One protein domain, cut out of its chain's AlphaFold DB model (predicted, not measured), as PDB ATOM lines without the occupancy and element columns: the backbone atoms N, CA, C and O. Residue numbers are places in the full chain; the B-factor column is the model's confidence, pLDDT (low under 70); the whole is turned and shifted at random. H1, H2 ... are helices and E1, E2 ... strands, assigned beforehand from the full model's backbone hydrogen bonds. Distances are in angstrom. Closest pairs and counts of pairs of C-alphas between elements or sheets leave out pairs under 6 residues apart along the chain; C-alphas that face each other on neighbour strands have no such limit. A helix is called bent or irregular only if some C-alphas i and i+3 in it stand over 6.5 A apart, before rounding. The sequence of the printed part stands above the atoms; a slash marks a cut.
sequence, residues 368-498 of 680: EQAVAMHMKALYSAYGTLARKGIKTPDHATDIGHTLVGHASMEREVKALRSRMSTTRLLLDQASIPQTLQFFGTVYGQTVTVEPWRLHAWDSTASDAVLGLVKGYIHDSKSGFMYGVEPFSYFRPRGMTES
ATOM      1  N   GLU A 368     146.188 177.724 235.998       90.12
ATOM      2  CA  GLU A 368     147.388 176.929 235.733       90.12
ATOM      3  C   GLU A 368     148.666 177.604 236.240       90.12
ATOM      4  O   GLU A 368     149.542 176.929 236.779       90.12
ATOM      5  N   GLN A 369     148.781 178.927 236.089       93.56
ATOM      6  CA  GLN A 369     149.931 179.688 236.585       93.56
ATOM      7  C   GLN A 369     149.980 179.669 238.115       93.56
ATOM      8  O   GLN A 369     151.029 179.377 238.690       93.56
ATOM      9  N   ALA A 370     148.841 179.885 238.772       96.12
ATOM     10  CA  ALA A 370     148.719 179.773 240.219       96.12
ATOM     11  C   ALA A 370     149.043 178.347 240.708       96.12
ATOM     12  O   ALA A 370     149.824 178.185 241.648       96.12
ATOM     13  N   VAL A 371     148.546 177.304 240.030       95.44
ATOM     14  CA  VAL A 371     148.925 175.905 240.311       95.44
ATOM     15  C   VAL A 371     150.432 175.701 240.157       95.44
ATOM     16  O   VAL A 371     151.058 175.132 241.048       95.44
ATOM     17  N   ALA A 372     151.056 176.201 239.087       94.62
ATOM     18  CA  ALA A 372     152.500 176.085 238.891       94.62
ATOM     19  C   ALA A 372     153.303 176.762 240.020       94.62
ATOM     20  O   ALA A 372     154.296 176.198 240.487       94.62
ATOM     21  N   MET A 373     152.855 177.922 240.514       97.44
ATOM     22  CA  MET A 373     153.473 178.615 241.655       97.44
ATOM     23  C   MET A 373     153.369 177.795 242.948       97.44
ATOM     24  O   MET A 373     154.369 177.597 243.644       97.44
ATOM     25  N   HIS A 374     152.195 177.238 243.240       98.31
ATOM     26  CA  HIS A 374     152.004 176.345 244.383       98.31
ATOM     27  C   HIS A 374     152.808 175.046 244.265       98.31
ATOM     28  O   HIS A 374     153.372 174.584 245.260       98.31
ATOM     29  N   MET A 375     152.906 174.468 243.066       97.38
ATOM     30  CA  MET A 375     153.710 173.275 242.794       97.38
ATOM     31  C   MET A 375     155.204 173.547 242.963       97.38
ATOM     32  O   MET A 375     155.913 172.728 243.545       97.38
ATOM     33  N   LYS A 376     155.691 174.721 242.543       97.69
ATOM     34  CA  LYS A 376     157.065 175.162 242.822       97.69
ATOM     35  C   LYS A 376     157.339 175.186 244.329       97.69
ATOM     36  O   LYS A 376     158.373 174.679 244.764       97.69
ATOM     37  N   ALA A 377     156.399 175.708 245.121       98.31
ATOM     38  CA  ALA A 377     156.499 175.704 246.578       98.31
ATOM     39  C   ALA A 377     156.530 174.273 247.149       98.31
ATOM     40  O   ALA A 377     157.414 173.968 247.950       98.31
ATOM     41  N   LEU A 378     155.653 173.375 246.683       97.56
ATOM     42  CA  LEU A 378     155.637 171.960 247.085       97.56
ATOM     43  C   LEU A 378     156.977 171.266 246.803       97.56
ATOM     44  O   LEU A 378     157.562 170.670 247.706       97.56
ATOM     45  N   TYR A 379     157.493 171.388 245.575       97.44
ATOM     46  CA  TYR A 379     158.765 170.779 245.185       97.44
ATOM     47  C   TYR A 379     159.926 171.306 246.033       97.44
ATOM     48  O   TYR A 379     160.713 170.509 246.542       97.44
ATOM     49  N   SER A 380     160.003 172.623 246.252       98.31
ATOM     50  CA  SER A 380     161.042 173.220 247.105       98.31
ATOM     51  C   SER A 380     160.962 172.745 248.556       98.31
ATOM     52  O   SER A 380     161.992 172.488 249.187       98.31
ATOM     53  N   ALA A 381     159.749 172.566 249.087       98.12
ATOM     54  CA  ALA A 381     159.530 172.080 250.441       98.12
ATOM     55  C   ALA A 381     160.007 170.635 250.574       98.12
ATOM     56  O   ALA A 381     160.840 170.342 251.428       98.12
ATOM     57  N   TYR A 382     159.542 169.750 249.692       96.56
ATOM     58  CA  TYR A 382     159.909 168.336 249.722       96.56
ATOM     59  C   TYR A 382     161.410 168.138 249.486       96.56
ATOM     60  O   TYR A 382     162.040 167.361 250.201       96.56
ATOM     61  N   GLY A 383     162.016 168.898 248.568       96.88
ATOM     62  CA  GLY A 383     163.461 168.869 248.355       96.88
ATOM     63  C   GLY A 383     164.256 169.353 249.570       96.88
ATOM     64  O   GLY A 383     165.265 168.748 249.935       96.88
ATOM     65  N   THR A 384     163.777 170.392 250.259       98.12
ATOM     66  CA  THR A 384     164.389 170.879 251.507       98.12
ATOM     67  C   THR A 384     164.282 169.850 252.633       98.12
ATOM     68  O   THR A 384     165.257 169.631 253.349       98.12
ATOM     69  N   LEU A 385     163.124 169.199 252.785       96.19
ATOM     70  CA  LEU A 385     162.914 168.138 253.774       96.19
ATOM     71  C   LEU A 385     163.827 166.937 253.501       96.19
ATOM     72  O   LEU A 385     164.521 166.494 254.413       96.19
ATOM     73  N   ALA A 386     163.916 166.497 252.242       94.94
ATOM     74  CA  ALA A 386     164.800 165.410 251.831       94.94
ATOM     75  C   ALA A 386     166.278 165.723 252.130       94.94
ATOM     76  O   ALA A 386     166.971 164.909 252.735       94.94
ATOM     77  N   ARG A 387     166.759 166.933 251.799       95.62
ATOM     78  CA  ARG A 387     168.135 167.367 252.128       95.62
ATOM     79  C   ARG A 387     168.404 167.450 253.634       95.62
ATOM     80  O   ARG A 387     169.550 167.307 254.046       95.62
ATOM     81  N   LYS A 388     167.368 167.660 254.452       95.56
ATOM     82  CA  LYS A 388     167.435 167.633 255.924       95.56
ATOM     83  C   LYS A 388     167.278 166.224 256.516       95.56
ATOM     84  O   LYS A 388     167.257 166.094 257.736       95.56
ATOM     85  N   GLY A 389     167.132 165.185 255.690       92.25
ATOM     86  CA  GLY A 389     166.884 163.815 256.151       92.25
ATOM     87  C   GLY A 389     165.505 163.615 256.790       92.25
ATOM     88  O   GLY A 389     165.297 162.643 257.511       92.25
ATOM     89  N   ILE A 390     164.559 164.531 256.557       90.38
ATOM     90  CA  ILE A 390     163.195 164.431 257.075       90.38
ATOM     91  C   ILE A 390     162.358 163.649 256.066       90.38
ATOM     92  O   ILE A 390     162.172 164.089 254.931       90.38
ATOM     93  N   LYS A 391     161.829 162.503 256.501       84.81
ATOM     94  CA  LYS A 391     160.966 161.656 255.677       84.81
ATOM     95  C   LYS A 391     159.663 162.392 255.331       84.81
ATOM     96  O   LYS A 391     158.972 162.890 256.215       84.81
ATOM     97  N   THR A 392     159.335 162.457 254.042       84.19
ATOM     98  CA  THR A 392     158.009 162.859 253.544       84.19
ATOM     99  C   THR A 392     157.094 161.635 253.462       84.19
ATOM    100  O   THR A 392     157.622 160.526 253.341       84.19
ATOM    101  N   PRO A 393     155.757 161.797 253.473       80.00
ATOM    102  CA  PRO A 393     154.838 160.672 253.318       80.00
ATOM    103  C   PRO A 393     155.195 159.783 252.115       80.00
ATOM    104  O   PRO A 393     155.435 160.278 251.012       80.00
ATOM    105  N   ASP A 394     155.266 158.473 252.347       74.38
ATOM    106  CA  ASP A 394     155.339 157.437 251.322       74.38
ATOM    107  C   ASP A 394     154.616 156.172 251.804       74.38
ATOM    108  O   ASP A 394     154.447 155.949 253.001       74.38
ATOM    109  N   HIS A 395     154.168 155.347 250.858       65.12
ATOM    110  CA  HIS A 395     153.519 154.060 251.134       65.12
ATOM    111  C   HIS A 395     154.182 152.952 250.310       65.12
ATOM    112  O   HIS A 395     153.511 152.095 249.744       65.12
ATOM    113  N   ALA A 396     155.509 153.009 250.190       61.91
ATOM    114  CA  ALA A 396     156.283 152.029 249.445       61.91
ATOM    115  C   ALA A 396     156.893 150.979 250.382       61.91
ATOM    116  O   ALA A 396     157.766 151.301 251.191       61.91
ATOM    117  N   THR A 397     156.486 149.724 250.219       54.62
ATOM    118  CA  THR A 397     157.075 148.568 250.904       54.62
ATOM    119  C   THR A 397     158.033 147.853 249.956       54.62
ATOM    120  O   THR A 397     157.715 147.640 248.785       54.62
ATOM    121  N   ASP A 398     159.216 147.496 250.456       50.53
ATOM    122  CA  ASP A 398     160.166 146.635 249.748       50.53
ATOM    123  C   ASP A 398     159.883 145.179 250.131       50.53
ATOM    124  O   ASP A 398     160.030 144.800 251.295       50.53
ATOM    125  N   ILE A 399     159.419 144.384 249.168       44.69
ATOM    126  CA  ILE A 399     159.215 142.947 249.340       44.69
ATOM    127  C   ILE A 399     160.152 142.245 248.362       44.69
ATOM    128  O   ILE A 399     159.812 142.044 247.196       44.69
ATOM    129  N   GLY A 400     161.352 141.901 248.839       35.31
ATOM    130  CA  GLY A 400     162.292 141.030 248.129       35.31
ATOM    131  C   GLY A 400     162.583 141.474 246.694       35.31
ATOM    132  O   GLY A 400     162.414 140.677 245.775       35.31
ATOM    133  N   HIS A 401     163.007 142.732 246.510       37.81
ATOM    134  CA  HIS A 401     163.343 143.364 245.221       37.81
ATOM    135  C   HIS A 401     162.160 143.871 244.378       37.81
ATOM    136  O   HIS A 401     162.381 144.388 243.281       37.81
ATOM    137  N   THR A 402     160.924 143.803 244.884       39.88
ATOM    138  CA  THR A 402     159.750 144.427 244.253       39.88
ATOM    139  C   THR A 402     159.241 145.583 245.110       39.88
ATOM    140  O   THR A 402     158.912 145.404 246.283       39.88
ATOM    141  N   LEU A 403     159.156 146.775 244.514       45.75
ATOM    142  CA  LEU A 403     158.551 147.938 245.157       45.75
ATOM    143  C   LEU A 403     157.025 147.847 245.040       45.75
ATOM    144  O   LEU A 403     156.486 147.944 243.939       45.75
ATOM    145  N   VAL A 404     156.334 147.694 246.166       48.28
ATOM    146  CA  VAL A 404     154.866 147.705 246.225       48.28
ATOM    147  C   VAL A 404     154.412 149.031 246.833       48.28
ATOM    148  O   VAL A 404     154.833 149.376 247.933       48.28
ATOM    149  N   GLY A 405     153.571 149.785 246.118       54.69
ATOM    150  CA  GLY A 405     153.083 151.105 246.535       54.69
ATOM    151  C   GLY A 405     153.832 152.296 245.918       54.69
ATOM    152  O   GLY A 405     154.736 152.144 245.094       54.69
ATOM    153  N   HIS A 406     153.430 153.521 246.274       65.81
ATOM    154  CA  HIS A 406     153.972 154.737 245.659       65.81
ATOM    155  C   HIS A 406     155.314 155.154 246.264       65.81
ATOM    156  O   HIS A 406     155.404 155.464 247.453       65.81
ATOM    157  N   ALA A 407     156.349 155.213 245.417       70.69
ATOM    158  CA  ALA A 407     157.652 155.767 245.773       70.69
ATOM    159  C   ALA A 407     157.530 157.225 246.247       70.69
ATOM    160  O   ALA A 407     156.683 157.976 245.758       70.69
ATOM    161  N   SER A 408     158.413 157.640 247.159       81.50
ATOM    162  CA  SER A 408     158.535 159.045 247.550       81.50
ATOM    163  C   SER A 408     159.038 159.907 246.386       81.50
ATOM    164  O   SER A 408     159.735 159.430 245.483       81.50
ATOM    165  N   MET A 409     158.737 161.205 246.432       88.06
ATOM    166  CA  MET A 409     159.241 162.167 245.447       88.06
ATOM    167  C   MET A 409     160.779 162.177 245.390       88.06
ATOM    168  O   MET A 409     161.354 162.286 244.312       88.06
ATOM    169  N   GLU A 410     161.455 161.966 246.524       88.56
ATOM    170  CA  GLU A 410     162.917 161.851 246.589       88.56
ATOM    171  C   GLU A 410     163.446 160.663 245.773       88.56
ATOM    172  O   GLU A 410     164.406 160.807 245.010       88.56
ATOM    173  N   ARG A 411     162.823 159.483 245.909       83.25
ATOM    174  CA  ARG A 411     163.199 158.295 245.128       83.25
ATOM    175  C   ARG A 411     163.008 158.544 243.637       83.25
ATOM    176  O   ARG A 411     163.865 158.166 242.839       83.25
ATOM    177  N   GLU A 412     161.928 159.228 243.270       82.94
ATOM    178  CA  GLU A 412     161.666 159.599 241.885       82.94
ATOM    179  C   GLU A 412     162.723 160.572 241.339       82.94
ATOM    180  O   GLU A 412     163.260 160.340 240.259       82.94
ATOM    181  N   VAL A 413     163.120 161.593 242.104       85.75
ATOM    182  CA  VAL A 413     164.207 162.512 241.716       85.75
ATOM    183  C   VAL A 413     165.541 161.784 241.552       85.75
ATOM    184  O   VAL A 413     166.262 162.046 240.589       85.75
ATOM    185  N   LYS A 414     165.879 160.849 242.449       84.19
ATOM    186  CA  LYS A 414     167.093 160.020 242.322       84.19
ATOM    187  C   LYS A 414     167.073 159.201 241.028       84.19
ATOM    188  O   LYS A 414     168.070 159.188 240.305       84.19
ATOM    189  N   ALA A 415     165.937 158.583 240.702       76.19
ATOM    190  CA  ALA A 415     165.760 157.830 239.461       76.19
ATOM    191  C   ALA A 415     165.851 158.729 238.213       76.19
ATOM    192  O   ALA A 415     166.544 158.376 237.257       76.19
ATOM    193  N   LEU A 416     165.212 159.906 238.242       75.19
ATOM    194  CA  LEU A 416     165.291 160.916 237.182       75.19
ATOM    195  C   LEU A 416     166.745 161.323 236.926       75.19
ATOM    196  O   LEU A 416     167.214 161.260 235.794       75.19
ATOM    197  N   ARG A 417     167.487 161.667 237.983       77.62
ATOM    198  CA  ARG A 417     168.883 162.112 237.877       77.62
ATOM    199  C   ARG A 417     169.831 161.025 237.413       77.62
ATOM    200  O   ARG A 417     170.661 161.310 236.561       77.62
ATOM    201  N   SER A 418     169.700 159.804 237.933       70.69
ATOM    202  CA  SER A 418     170.522 158.670 237.498       70.69
ATOM    203  C   SER A 418     170.344 158.413 236.001       70.69
ATOM    204  O   SER A 418     171.328 158.301 235.271       70.69
ATOM    205  N   ARG A 419     169.100 158.430 235.508       65.44
ATOM    206  CA  ARG A 419     168.825 158.302 234.073       65.44
ATOM    207  C   ARG A 419     169.366 159.498 233.292       65.44
ATOM    208  O   ARG A 419     170.059 159.283 232.311       65.44
ATOM    209  N   MET A 420     169.162 160.732 233.762       63.38
ATOM    210  CA  MET A 420     169.715 161.936 233.124       63.38
ATOM    211  C   MET A 420     171.247 161.927 233.057       63.38
ATOM    212  O   MET A 420     171.791 162.349 232.044       63.38
ATOM    213  N   SER A 421     171.960 161.442 234.081       60.84
ATOM    214  CA  SER A 421     173.424 161.310 234.038       60.84
ATOM    215  C   SER A 421     173.875 160.248 233.039       60.84
ATOM    216  O   SER A 421     174.834 160.478 232.308       60.84
ATOM    217  N   THR A 422     173.147 159.132 232.938       53.12
ATOM    218  CA  THR A 422     173.408 158.077 231.946       53.12
ATOM    219  C   THR A 422     173.107 158.557 230.521       53.12
ATOM    220  O   THR A 422     173.873 158.286 229.605       53.12
ATOM    221  N   THR A 423     172.038 159.337 230.327       48.69
ATOM    222  CA  THR A 423     171.671 159.955 229.042       48.69
ATOM    223  C   THR A 423     172.641 161.079 228.658       48.69
ATOM    224  O   THR A 423     173.004 161.183 227.494       48.69
ATOM    225  N   ARG A 424     173.134 161.877 229.615       44.31
ATOM    226  CA  ARG A 424     174.124 162.949 229.383       44.31
ATOM    227  C   ARG A 424     175.516 162.413 229.032       44.31
ATOM    228  O   ARG A 424     176.225 163.055 228.272       44.31
ATOM    229  N   LEU A 425     175.878 161.222 229.515       45.66
ATOM    230  CA  LEU A 425     177.070 160.488 229.062       45.66
ATOM    231  C   LEU A 425     176.954 159.979 227.610       45.66
ATOM    232  O   LEU A 425     177.970 159.645 227.010       45.66
ATOM    233  N   LEU A 426     175.742 159.937 227.041       41.44
ATOM    234  CA  LEU A 426     175.465 159.438 225.686       41.44
ATOM    235  C   LEU A 426     175.060 160.531 224.679       41.44
ATOM    236  O   LEU A 426     175.136 160.293 223.477       41.44
ATOM    237  N   LEU A 427     174.607 161.709 225.123       38.75
ATOM    238  CA  LEU A 427     173.907 162.679 224.273       38.75
ATOM    239  C   LEU A 427     174.332 164.126 224.550       38.75
ATOM    240  O   LEU A 427     173.571 164.910 225.111       38.75
ATOM    241  N   ASP A 428     175.511 164.489 224.053       41.62
ATOM    242  CA  ASP A 428     175.858 165.881 223.714       41.62
ATOM    243  C   ASP A 428     175.575 166.186 222.220       41.62
ATOM    244  O   ASP A 428     176.003 167.207 221.694       41.62
ATOM    245  N   GLN A 429     174.850 165.305 221.502       42.22
ATOM    246  CA  GLN A 429     174.667 165.415 220.041       42.22
ATOM    247  C   GLN A 429     173.234 165.302 219.474       42.22
ATOM    248  O   GLN A 429     173.105 165.430 218.259       42.22
ATOM    249  N   ALA A 430     172.147 165.097 220.243       37.44
ATOM    250  CA  ALA A 430     170.842 164.819 219.590       37.44
ATOM    251  C   ALA A 430     169.547 165.411 220.184       37.44
ATOM    252  O   ALA A 430     168.473 164.978 219.776       37.44
ATOM    253  N   SER A 431     169.589 166.400 221.089       40.81
ATOM    254  CA  SER A 431     168.384 167.159 221.512       40.81
ATOM    255  C   SER A 431     167.149 166.300 221.868       40.81
ATOM    256  O   SER A 431     166.018 166.662 221.548       40.81
ATOM    257  N   ILE A 432     167.347 165.140 222.504       40.91
ATOM    258  CA  ILE A 432     166.259 164.199 222.807       40.91
ATOM    259  C   ILE A 432     165.495 164.682 224.055       40.91
ATOM    260  O   ILE A 432     166.132 164.938 225.083       40.91
ATOM    261  N   PRO A 433     164.151 164.799 224.017       43.66
ATOM    262  CA  PRO A 433     163.349 165.131 225.193       43.66
ATOM    263  C   PRO A 433     163.611 164.151 226.346       43.66
ATOM    264  O   PRO A 433     163.645 162.940 226.145       43.66
ATOM    265  N   GLN A 434     163.777 164.666 227.569       50.91
ATOM    266  CA  GLN A 434     164.025 163.862 228.773       50.91
ATOM    267  C   GLN A 434     162.745 163.139 229.219       50.91
ATOM    268  O   GLN A 434     162.073 163.552 230.164       50.91
ATOM    269  N   THR A 435     162.379 162.078 228.505       46.97
ATOM    270  CA  THR A 435     161.211 161.245 228.789       46.97
ATOM    271  C   THR A 435     161.568 160.089 229.719       46.97
ATOM    272  O   THR A 435     162.443 159.284 229.397       46.97
ATOM    273  N   LEU A 436     160.866 159.953 230.846       49.12
ATOM    274  CA  LEU A 436     161.000 158.825 231.765       49.12
ATOM    275  C   LEU A 436     159.797 157.888 231.677       49.12
ATOM    276  O   LEU A 436     158.667 158.338 231.833       49.12
ATOM    277  N   GLN A 437     160.045 156.592 231.492       47.38
ATOM    278  CA  GLN A 437     159.015 155.564 231.631       47.38
ATOM    279  C   GLN A 437     158.910 155.090 233.086       47.38
ATOM    280  O   GLN A 437     159.909 154.660 233.681       47.38
ATOM    281  N   PHE A 438     157.701 155.170 233.631       46.53
ATOM    282  CA  PHE A 438     157.274 154.607 234.905       46.53
ATOM    283  C   PHE A 438     156.381 153.403 234.636       46.53
ATOM    284  O   PHE A 438     155.456 153.507 233.837       46.53
ATOM    285  N   PHE A 439     156.639 152.282 235.305       41.47
ATOM    286  CA  PHE A 439     155.809 151.081 235.236       41.47
ATOM    287  C   PHE A 439     155.215 150.818 236.616       41.47
ATOM    288  O   PHE A 439     155.930 150.816 237.615       41.47
ATOM    289  N   GLY A 440     153.903 150.650 236.659       42.84
ATOM    290  CA  GLY A 440     153.154 150.153 237.804       42.84
ATOM    291  C   GLY A 440     152.824 148.687 237.604       42.84
ATOM    292  O   GLY A 440     153.231 148.071 236.622       42.84
ATOM    293  N   THR A 441     152.046 148.130 238.525       38.56
ATOM    294  CA  THR A 441     151.597 146.733 238.441       38.56
ATOM    295  C   THR A 441     150.650 146.484 237.264       38.56
ATOM    296  O   THR A 441     150.577 145.361 236.778       38.56
ATOM    297  N   VAL A 442     149.949 147.527 236.794       38.34
ATOM    298  CA  VAL A 442     148.947 147.442 235.714       38.34
ATOM    299  C   VAL A 442     149.214 148.424 234.565       38.34
ATOM    300  O   VAL A 442     148.962 148.094 233.410       38.34
ATOM    301  N   TYR A 443     149.740 149.621 234.845       43.19
ATOM    302  CA  TYR A 443     149.883 150.697 233.852       43.19
ATOM    303  C   TYR A 443     151.339 151.122 233.641       43.19
ATOM    304  O   TYR A 443     152.200 150.862 234.476       43.19
ATOM    305  N   GLY A 444     151.619 151.815 232.536       48.66
ATOM    306  CA  GLY A 444     152.894 152.491 232.297       48.66
ATOM    307  C   GLY A 444     152.681 153.938 231.852       48.66
ATOM    308  O   GLY A 444     151.685 154.240 231.198       48.66
ATOM    309  N   GLN A 445     153.596 154.847 232.198       55.06
ATOM    310  CA  GLN A 445     153.544 156.248 231.776       55.06
ATOM    311  C   GLN A 445     154.912 156.742 231.313       55.06
ATOM    312  O   GLN A 445     155.899 156.584 232.024       55.06
ATOM    313  N   THR A 446     154.951 157.432 230.174       55.66
ATOM    314  CA  THR A 446     156.096 158.254 229.764       55.66
ATOM    315  C   THR A 446     155.886 159.701 230.212       55.66
ATOM    316  O   THR A 446     154.839 160.285 229.932       55.66
ATOM    317  N   VAL A 447     156.865 160.294 230.896       59.03
ATOM    318  CA  VAL A 447     156.785 161.664 231.428       59.03
ATOM    319  C   VAL A 447     157.983 162.480 230.984       59.03
ATOM    320  O   VAL A 447     159.119 162.104 231.258       59.03
ATOM    321  N   THR A 448     157.727 163.615 230.339       67.19
ATOM    322  CA  THR A 448     158.745 164.637 230.081       67.19
ATOM    323  C   THR A 448     158.758 165.616 231.244       67.19
ATOM    324  O   THR A 448     157.747 166.264 231.513       67.19
ATOM    325  N   VAL A 449     159.889 165.723 231.939       73.56
ATOM    326  CA  VAL A 449     160.010 166.616 233.095       73.56
ATOM    327  C   VAL A 449     160.428 168.009 232.646       73.56
ATOM    328  O   VAL A 449     161.470 168.192 232.021       73.56
ATOM    329  N   GLU A 450     159.629 169.012 232.999       79.44
ATOM    330  CA  GLU A 450     159.985 170.407 232.752       79.44
ATOM    331  C   GLU A 450     161.149 170.839 233.667       79.44
ATOM    332  O   GLU A 450     161.078 170.610 234.883       79.44
ATOM    333  N   PRO A 451     162.189 171.521 233.144       82.62
ATOM    334  CA  PRO A 451     163.390 171.861 233.916       82.62
ATOM    335  C   PRO A 451     163.114 172.613 235.223       82.62
ATOM    336  O   PRO A 451     163.785 172.389 236.233       82.62
ATOM    337  N   TRP A 452     162.094 173.479 235.236       88.94
ATOM    338  CA  TRP A 452     161.757 174.279 236.411       88.94
ATOM    339  C   TRP A 452     161.333 173.428 237.614       88.94
ATOM    340  O   TRP A 452     161.515 173.875 238.741       88.94
ATOM    341  N   ARG A 453     160.802 172.213 237.410       91.44
ATOM    342  CA  ARG A 453     160.313 171.352 238.500       91.44
ATOM    343  C   ARG A 453     161.461 170.749 239.302       91.44
ATOM    344  O   ARG A 453     161.429 170.759 240.529       91.44
ATOM    345  N   LEU A 454     162.504 170.283 238.613       90.31
ATOM    346  CA  LEU A 454     163.731 169.813 239.263       90.31
ATOM    347  C   LEU A 454     164.514 170.977 239.876       90.31
ATOM    348  O   LEU A 454     164.998 170.860 240.997       90.31
ATOM    349  N   HIS A 455     164.557 172.129 239.204       92.69
ATOM    350  CA  HIS A 455     165.137 173.334 239.796       92.69
ATOM    351  C   HIS A 455     164.387 173.774 241.068       92.69
ATOM    352  O   HIS A 455     165.007 174.147 242.060       92.69
ATOM    353  N   ALA A 456     163.053 173.682 241.077       96.44
ATOM    354  CA  ALA A 456     162.245 173.952 242.260       96.44
ATOM    355  C   ALA A 456     162.573 172.979 243.396       96.44
ATOM    356  O   ALA A 456     162.770 173.426 244.521       96.44
ATOM    357  N   TRP A 457     162.709 171.683 243.105       95.56
ATOM    358  CA  TRP A 457     163.172 170.689 244.076       95.56
ATOM    359  C   TRP A 457     164.531 171.055 244.695       95.56
ATOM    360  O   TRP A 457     164.729 170.921 245.904       95.56
ATOM    361  N   ASP A 458     165.472 171.551 243.893       95.56
ATOM    362  CA  ASP A 458     166.799 171.954 244.373       95.56
ATOM    363  C   ASP A 458     166.803 173.238 245.198       95.56
ATOM    364  O   ASP A 458     167.675 173.428 246.048       95.56
ATOM    365  N   SER A 459     165.808 174.099 245.003       97.31
ATOM    366  CA  SER A 459     165.682 175.332 245.770       97.31
ATOM    367  C   SER A 459     165.336 175.073 247.240       97.31
ATOM    368  O   SER A 459     164.735 174.056 247.601       97.31
ATOM    369  N   THR A 460     165.746 175.995 248.113       97.62
ATOM    370  CA  THR A 460     165.407 175.945 249.540       97.62
ATOM    371  C   THR A 460     164.080 176.654 249.773       97.62
ATOM    372  O   THR A 460     163.933 177.825 249.424       97.62
ATOM    373  N   ALA A 461     163.120 175.945 250.362       97.94
ATOM    374  CA  ALA A 461     161.844 176.517 250.768       97.94
ATOM    375  C   ALA A 461     162.021 177.465 251.958       97.94
ATOM    376  O   ALA A 461     162.821 177.199 252.857       97.94
ATOM    377  N   SER A 462     161.234 178.542 251.986       98.31
ATOM    378  CA  SER A 462     161.131 179.405 253.163       98.31
ATOM    379  C   SER A 462     160.449 178.677 254.326       98.31
ATOM    380  O   SER A 462     159.689 177.727 254.118       98.31
ATOM    381  N   ASP A 463     160.659 179.158 255.554       98.19
ATOM    382  CA  ASP A 463     159.998 178.600 256.742       98.19
ATOM    383  C   ASP A 463     158.469 178.687 256.655       98.19
ATOM    384  O   ASP A 463     157.776 177.777 257.099       98.19
ATOM    385  N   ALA A 464     157.940 179.728 256.006       98.38
ATOM    386  CA  ALA A 464     156.513 179.867 255.728       98.38
ATOM    387  C   ALA A 464     155.987 178.742 254.819       98.38
ATOM    388  O   ALA A 464     154.958 178.127 255.105       98.38
ATOM    389  N   VAL A 465     156.726 178.421 253.748       98.62
ATOM    390  CA  VAL A 465     156.378 177.319 252.843       98.62
ATOM    391  C   VAL A 465     156.477 175.971 253.562       98.62
ATOM    392  O   VAL A 465     155.561 175.153 253.467       98.62
ATOM    393  N   LEU A 466     157.557 175.749 254.319       97.81
ATOM    394  CA  LEU A 466     157.751 174.531 255.107       97.81
ATOM    395  C   LEU A 466     156.670 174.356 256.178       97.81
ATOM    396  O   LEU A 466     156.194 173.239 256.363       97.81
ATOM    397  N   GLY A 467     156.271 175.435 256.852       97.38
ATOM    398  CA  GLY A 467     155.277 175.419 257.921       97.38
ATOM    399  C   GLY A 467     153.942 174.839 257.460       97.38
ATOM    400  O   GLY A 467     153.430 173.915 258.092       97.38
ATOM    401  N   LEU A 468     153.416 175.303 256.321       98.25
ATOM    402  CA  LEU A 468     152.178 174.746 255.774       98.25
ATOM    403  C   LEU A 468     152.399 173.354 255.160       98.25
ATOM    404  O   LEU A 468     151.685 172.409 255.500       98.25
ATOM    405  N   VAL A 469     153.396 173.200 254.280       97.38
ATOM    406  CA  VAL A 469     153.578 171.959 253.506       97.38
ATOM    407  C   VAL A 469     153.952 170.775 254.392       97.38
ATOM    408  O   VAL A 469     153.475 169.676 254.147       97.38
ATOM    409  N   LYS A 470     154.772 170.954 255.433       95.62
ATOM    410  CA  LYS A 470     155.102 169.888 256.398       95.62
ATOM    411  C   LYS A 470     154.023 169.723 257.468       95.62
ATOM    412  O   LYS A 470     153.829 168.618 257.956       95.62
ATOM    413  N   GLY A 471     153.354 170.808 257.849       95.69
ATOM    414  CA  GLY A 471     152.390 170.781 258.944       95.69
ATOM    415  C   GLY A 471     151.035 170.206 258.553       95.69
ATOM    416  O   GLY A 471     150.420 169.555 259.383       95.69
ATOM    417  N   TYR A 472     150.568 170.438 257.319       97.12
ATOM    418  CA  TYR A 472     149.137 170.304 257.008       97.12
ATOM    419  C   TYR A 472     148.804 169.690 255.643       97.12
ATOM    420  O   TYR A 472     147.740 169.104 255.506       97.12
ATOM    421  N   ILE A 473     149.678 169.815 254.639       96.69
ATOM    422  CA  ILE A 473     149.371 169.365 253.270       96.69
ATOM    423  C   ILE A 473     149.648 167.874 253.085       96.69
ATOM    424  O   ILE A 473     150.794 167.449 253.233       96.69
ATOM    425  N   HIS A 474     148.625 167.096 252.731       94.94
ATOM    426  CA  HIS A 474     148.767 165.661 252.481       94.94
ATOM    427  C   HIS A 474     149.444 165.391 251.131       94.94
ATOM    428  O   HIS A 474     149.487 166.241 250.240       94.94
ATOM    429  N   ASP A 475     149.974 164.183 250.966       92.12
ATOM    430  CA  ASP A 475     150.502 163.696 249.700       92.12
ATOM    431  C   ASP A 475     149.414 162.928 248.937       92.12
ATOM    432  O   ASP A 475     148.893 161.919 249.418       92.12
ATOM    433  N   SER A 476     149.073 163.397 247.733       86.88
ATOM    434  CA  SER A 476     147.987 162.819 246.932       86.88
ATOM    435  C   SER A 476     148.283 161.404 246.442       86.88
ATOM    436  O   SER A 476     147.357 160.668 246.116       86.88
ATOM    437  N   LYS A 477     149.564 161.037 246.315       80.94
ATOM    438  CA  LYS A 477     149.975 159.723 245.817       80.94
ATOM    439  C   LYS A 477     150.149 158.736 246.959       80.94
ATOM    440  O   LYS A 477     149.876 157.557 246.775       80.94
ATOM    441  N   SER A 478     150.585 159.178 248.132       77.94
ATOM    442  CA  SER A 478     150.804 158.282 249.265       77.94
ATOM    443  C   SER A 478     149.532 157.486 249.614       77.94
ATOM    444  O   SER A 478     148.493 158.051 249.936       77.94
ATOM    445  N   GLY A 479     149.602 156.152 249.502       65.00
ATOM    446  CA  GLY A 479     148.526 155.221 249.876       65.00
ATOM    447  C   GLY A 479     147.415 155.058 248.834       65.00
ATOM    448  O   GLY A 479     146.517 154.235 249.011       65.00
ATOM    449  N   PHE A 480     147.471 155.791 247.720       69.56
ATOM    450  CA  PHE A 480     146.421 155.745 246.709       69.56
ATOM    451  C   PHE A 480     146.448 154.435 245.903       69.56
ATOM    452  O   PHE A 480     147.489 154.035 245.384       69.56
ATOM    453  N   MET A 481     145.296 153.755 245.808       60.19
ATOM    454  CA  MET A 481     145.089 152.520 245.027       60.19
ATOM    455  C   MET A 481     146.225 151.485 245.150       60.19
ATOM    456  O   MET A 481     146.577 150.835 244.170       60.19
ATOM    457  N   TYR A 482     146.839 151.347 246.329       56.00
ATOM    458  CA  TYR A 482     147.953 150.418 246.571       56.00
ATOM    459  C   TYR A 482     149.126 150.524 245.571       56.00
ATOM    460  O   TYR A 482     149.854 149.554 245.365       56.00
ATOM    461  N   GLY A 483     149.340 151.681 244.932       53.03
ATOM    462  CA  GLY A 483     150.406 151.833 243.937       53.03
ATOM    463  C   GLY A 483     150.026 151.487 242.495       53.03
ATOM    464  O   GLY A 483     150.896 151.550 241.628       53.03
ATOM    465  N   VAL A 484     148.764 151.132 242.213       51.34
ATOM    466  CA  VAL A 484     148.302 150.725 240.868       51.34
ATOM    467  C   VAL A 484     148.488 151.832 239.823       51.34
ATOM    468  O   VAL A 484     148.683 151.524 238.650       51.34
ATOM    469  N   GLU A 485     148.476 153.104 240.229       54.81
ATOM    470  CA  GLU A 485     148.625 154.272 239.350       54.81
ATOM    471  C   GLU A 485     150.058 154.856 239.360       54.81
ATOM    472  O   GLU A 485     150.339 155.794 240.106       54.81
ATOM    473  N   PRO A 486     151.007 154.378 238.537       54.25
ATOM    474  CA  PRO A 486     152.437 154.706 238.641       54.25
ATOM    475  C   PRO A 486     152.798 156.087 238.066       54.25
ATOM    476  O   PRO A 486     153.778 156.236 237.338       54.25
ATOM    477  N   PHE A 487     151.997 157.113 238.327       66.81
ATOM    478  CA  PHE A 487     152.179 158.414 237.697       66.81
ATOM    479  C   PHE A 487     153.242 159.243 238.409       66.81
ATOM    480  O   PHE A 487     153.299 159.289 239.634       66.81
ATOM    481  N   SER A 488     154.079 159.919 237.630       75.88
ATOM    482  CA  SER A 488     155.181 160.760 238.116       75.88
ATOM    483  C   SER A 488     154.704 161.926 238.992       75.88
ATOM    484  O   SER A 488     153.668 162.518 238.702       75.88
ATOM    485  N   TYR A 489     155.475 162.332 240.012       83.69
ATOM    486  CA  TYR A 489     155.255 163.626 240.696       83.69
ATOM    487  C   TYR A 489     155.547 164.834 239.790       83.69
ATOM    488  O   TYR A 489     155.150 165.956 240.103       83.69
ATOM    489  N   PHE A 490     156.261 164.630 238.682       82.81
ATOM    490  CA  PHE A 490     156.795 165.672 237.806       82.81
ATOM    491  C   PHE A 490     155.969 165.890 236.531       82.81
ATOM    492  O   PHE A 490     156.430 166.535 235.591       82.81
ATOM    493  N   ARG A 491     154.727 165.400 236.517       77.88
ATOM    494  CA  ARG A 491     153.731 165.693 235.479       77.88
ATOM    495  C   ARG A 491     152.852 166.892 235.872       77.88
ATOM    496  O   ARG A 491     152.654 167.145 237.064       77.88
ATOM    497  N   PRO A 492     152.270 167.620 234.909       74.06
ATOM    498  CA  PRO A 492     151.186 168.548 235.205       74.06
ATOM    499  C   PRO A 492     149.905 167.799 235.615       74.06
ATOM    500  O   PRO A 492     149.617 166.702 235.123       74.06
ATOM    501  N   ARG A 493     149.112 168.416 236.500       79.88
ATOM    502  CA  ARG A 493     147.727 168.000 236.755       79.88
ATOM    503  C   ARG A 493     146.899 168.245 235.491       79.88
ATOM    504  O   ARG A 493     147.096 169.250 234.812       79.88
ATOM    505  N   GLY A 494     145.970 167.343 235.176       75.06
ATOM    506  CA  GLY A 494     144.977 167.620 234.139       75.06
ATOM    507  C   GLY A 494     144.047 168.736 234.608       75.06
ATOM    508  O   GLY A 494     143.456 168.611 235.676       75.06
ATOM    509  N   MET A 495     143.938 169.820 233.844       77.94
ATOM    510  CA  MET A 495     143.006 170.918 234.106       77.94
ATOM    511  C   MET A 495     142.321 171.270 232.792       77.94
ATOM    512  O   MET A 495     142.994 171.581 231.807       77.94
ATOM    513  N   THR A 496     140.998 171.164 232.749       73.75
ATOM    514  CA  THR A 496     140.217 171.355 231.522       73.75
ATOM    515  C   THR A 496     138.986 172.192 231.788       73.75
ATOM    516  O   THR A 496     138.379 172.090 232.846       73.75
ATOM    517  N   GLU A 497     138.590 173.002 230.812       77.12
ATOM    518  CA  GLU A 497     137.289 173.667 230.842       77.12
ATOM    519  C   GLU A 497     136.192 172.631 230.670       77.12
ATOM    520  O   GLU A 497     136.281 171.757 229.804       77.12
ATOM    521  N   SER A 498     135.152 172.721 231.486       64.62
ATOM    522  CA  SER A 498     134.088 171.735 231.408       64.62
ATOM    523  C   SER A 498     133.201 171.965 230.197       64.62
ATOM    524  O   SER A 498     132.438 172.931 230.133       64.62
TER     525      SER A 498
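Overview. This is residues 368 to 498 of the 680 residues of the protein "Putative alpha/beta hydrolase family protein DUF2235" of Collimonas sp. PA-H2 (UniProt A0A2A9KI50). A two-stranded hairpin, E3 and E4, stands to one side of a group of helices gathered about the long helix H1: the short helices H3 and H4 pack on H1 and the first residues of H2 meet its far end, while H2 runs away from H1 past E3. A second, smaller hairpin, E1 and E2, lies away from H1 with the short helix H5 near E2, the stretch after H5 passes back through the middle, and the tail with E5 leads outward. The printed part has 131 residues with five named helices and five named strands in the order H1, E1, E2, H2, E3, E4, H3, H4, H5, E5; each of the two sheets, E1 - E2 and E3 - E4, is antiparallel, and the class is mixed, helices and strands. The whole is compact, with a radius of gyration of the C-alphas of 15.5 A and spans of 42 by 42 by 36 A; residues 424 to 431 stick out from it.

Along the chain. Strand E3 is residues 435 to 439, 13.2 A long, and E4 is residues 444 to 448, 13.7 A long. H1, residues 368 to 387, is the longest helix at 28.1 A; it begins at C-alpha 368, (147.388, 176.929, 235.733). H2, residues 409 to 424, measures 21.9 A, and its last C-alpha is at (174.124, 162.949, 229.383). H3 is residues 451 to 458, 11.0 A, and H4 is residues 463 to 471, 11.1 A. E1 is residues 397 to 399 and E2 residues 402 to 404, each 6.2 A. H5, residues 480 to 483, is neither bent nor irregular, but only just: C-alphas 480 and 483 are 6.2 A apart. E5, residues 495 to 497, measures 7.1 A and ends at C-alpha 497, (137.289, 173.667, 230.842).

Arrangement. E3 and E4 form an antiparallel hairpin, with 159 degrees between their directions; N 436 and O 447 are 2.8 A apart, within hydrogen-bond range, as are N 445 and O 438 at 2.8 A. The closest C-alphas of H2 and E3, those of Leu 416 and Leu 436, are 7.2 A apart. H2 and E4 are apart. H1 is the hub, touching three helices. H1 touches H3 with residues 376 to 384 alone; the closest C-alphas are those of Ser 380 and Trp 457, 4.5 A, and the two run the same way at a steep tilt of 38 degrees, only just past shallow. H1 touches H4 about perpendicular, at 84 degrees, with C-alphas of Ala 381 and Leu 466 closest at 5.6 A. H1 touches H2 about perpendicular, at 87 degrees, with C-alphas of Ala 386 and Glu 410 closest at 6.6 A; of H2, residues 409 to 410 alone take part. H2 and H3 are close but not clearly touching. E1 and E2 form an antiparallel hairpin, at 146 degrees, with N 397 and O 404 2.8 A apart, within hydrogen-bond range. H5 touches no helix; its closest C-alpha pair with E2 is Gly 483 and Val 404, 6.5 A. E5 pairs with no named strand. In H1, H2, H3 and H4 every O i to N i+4 pair is within hydrogen-bond range; H5 is too short for such a pair.

Size, cuts and confidence. The two C-alphas farthest apart, those of Gln 429 and Tyr 472, are 45.2 A apart. The printed part has no cut, and the link from H5 to E5, 11 residues, is the long one. The mean pLDDT of the printed part is 74.0; it is under 70 in residues 395 to 406, 419 to 448, 479 to 487 and 498.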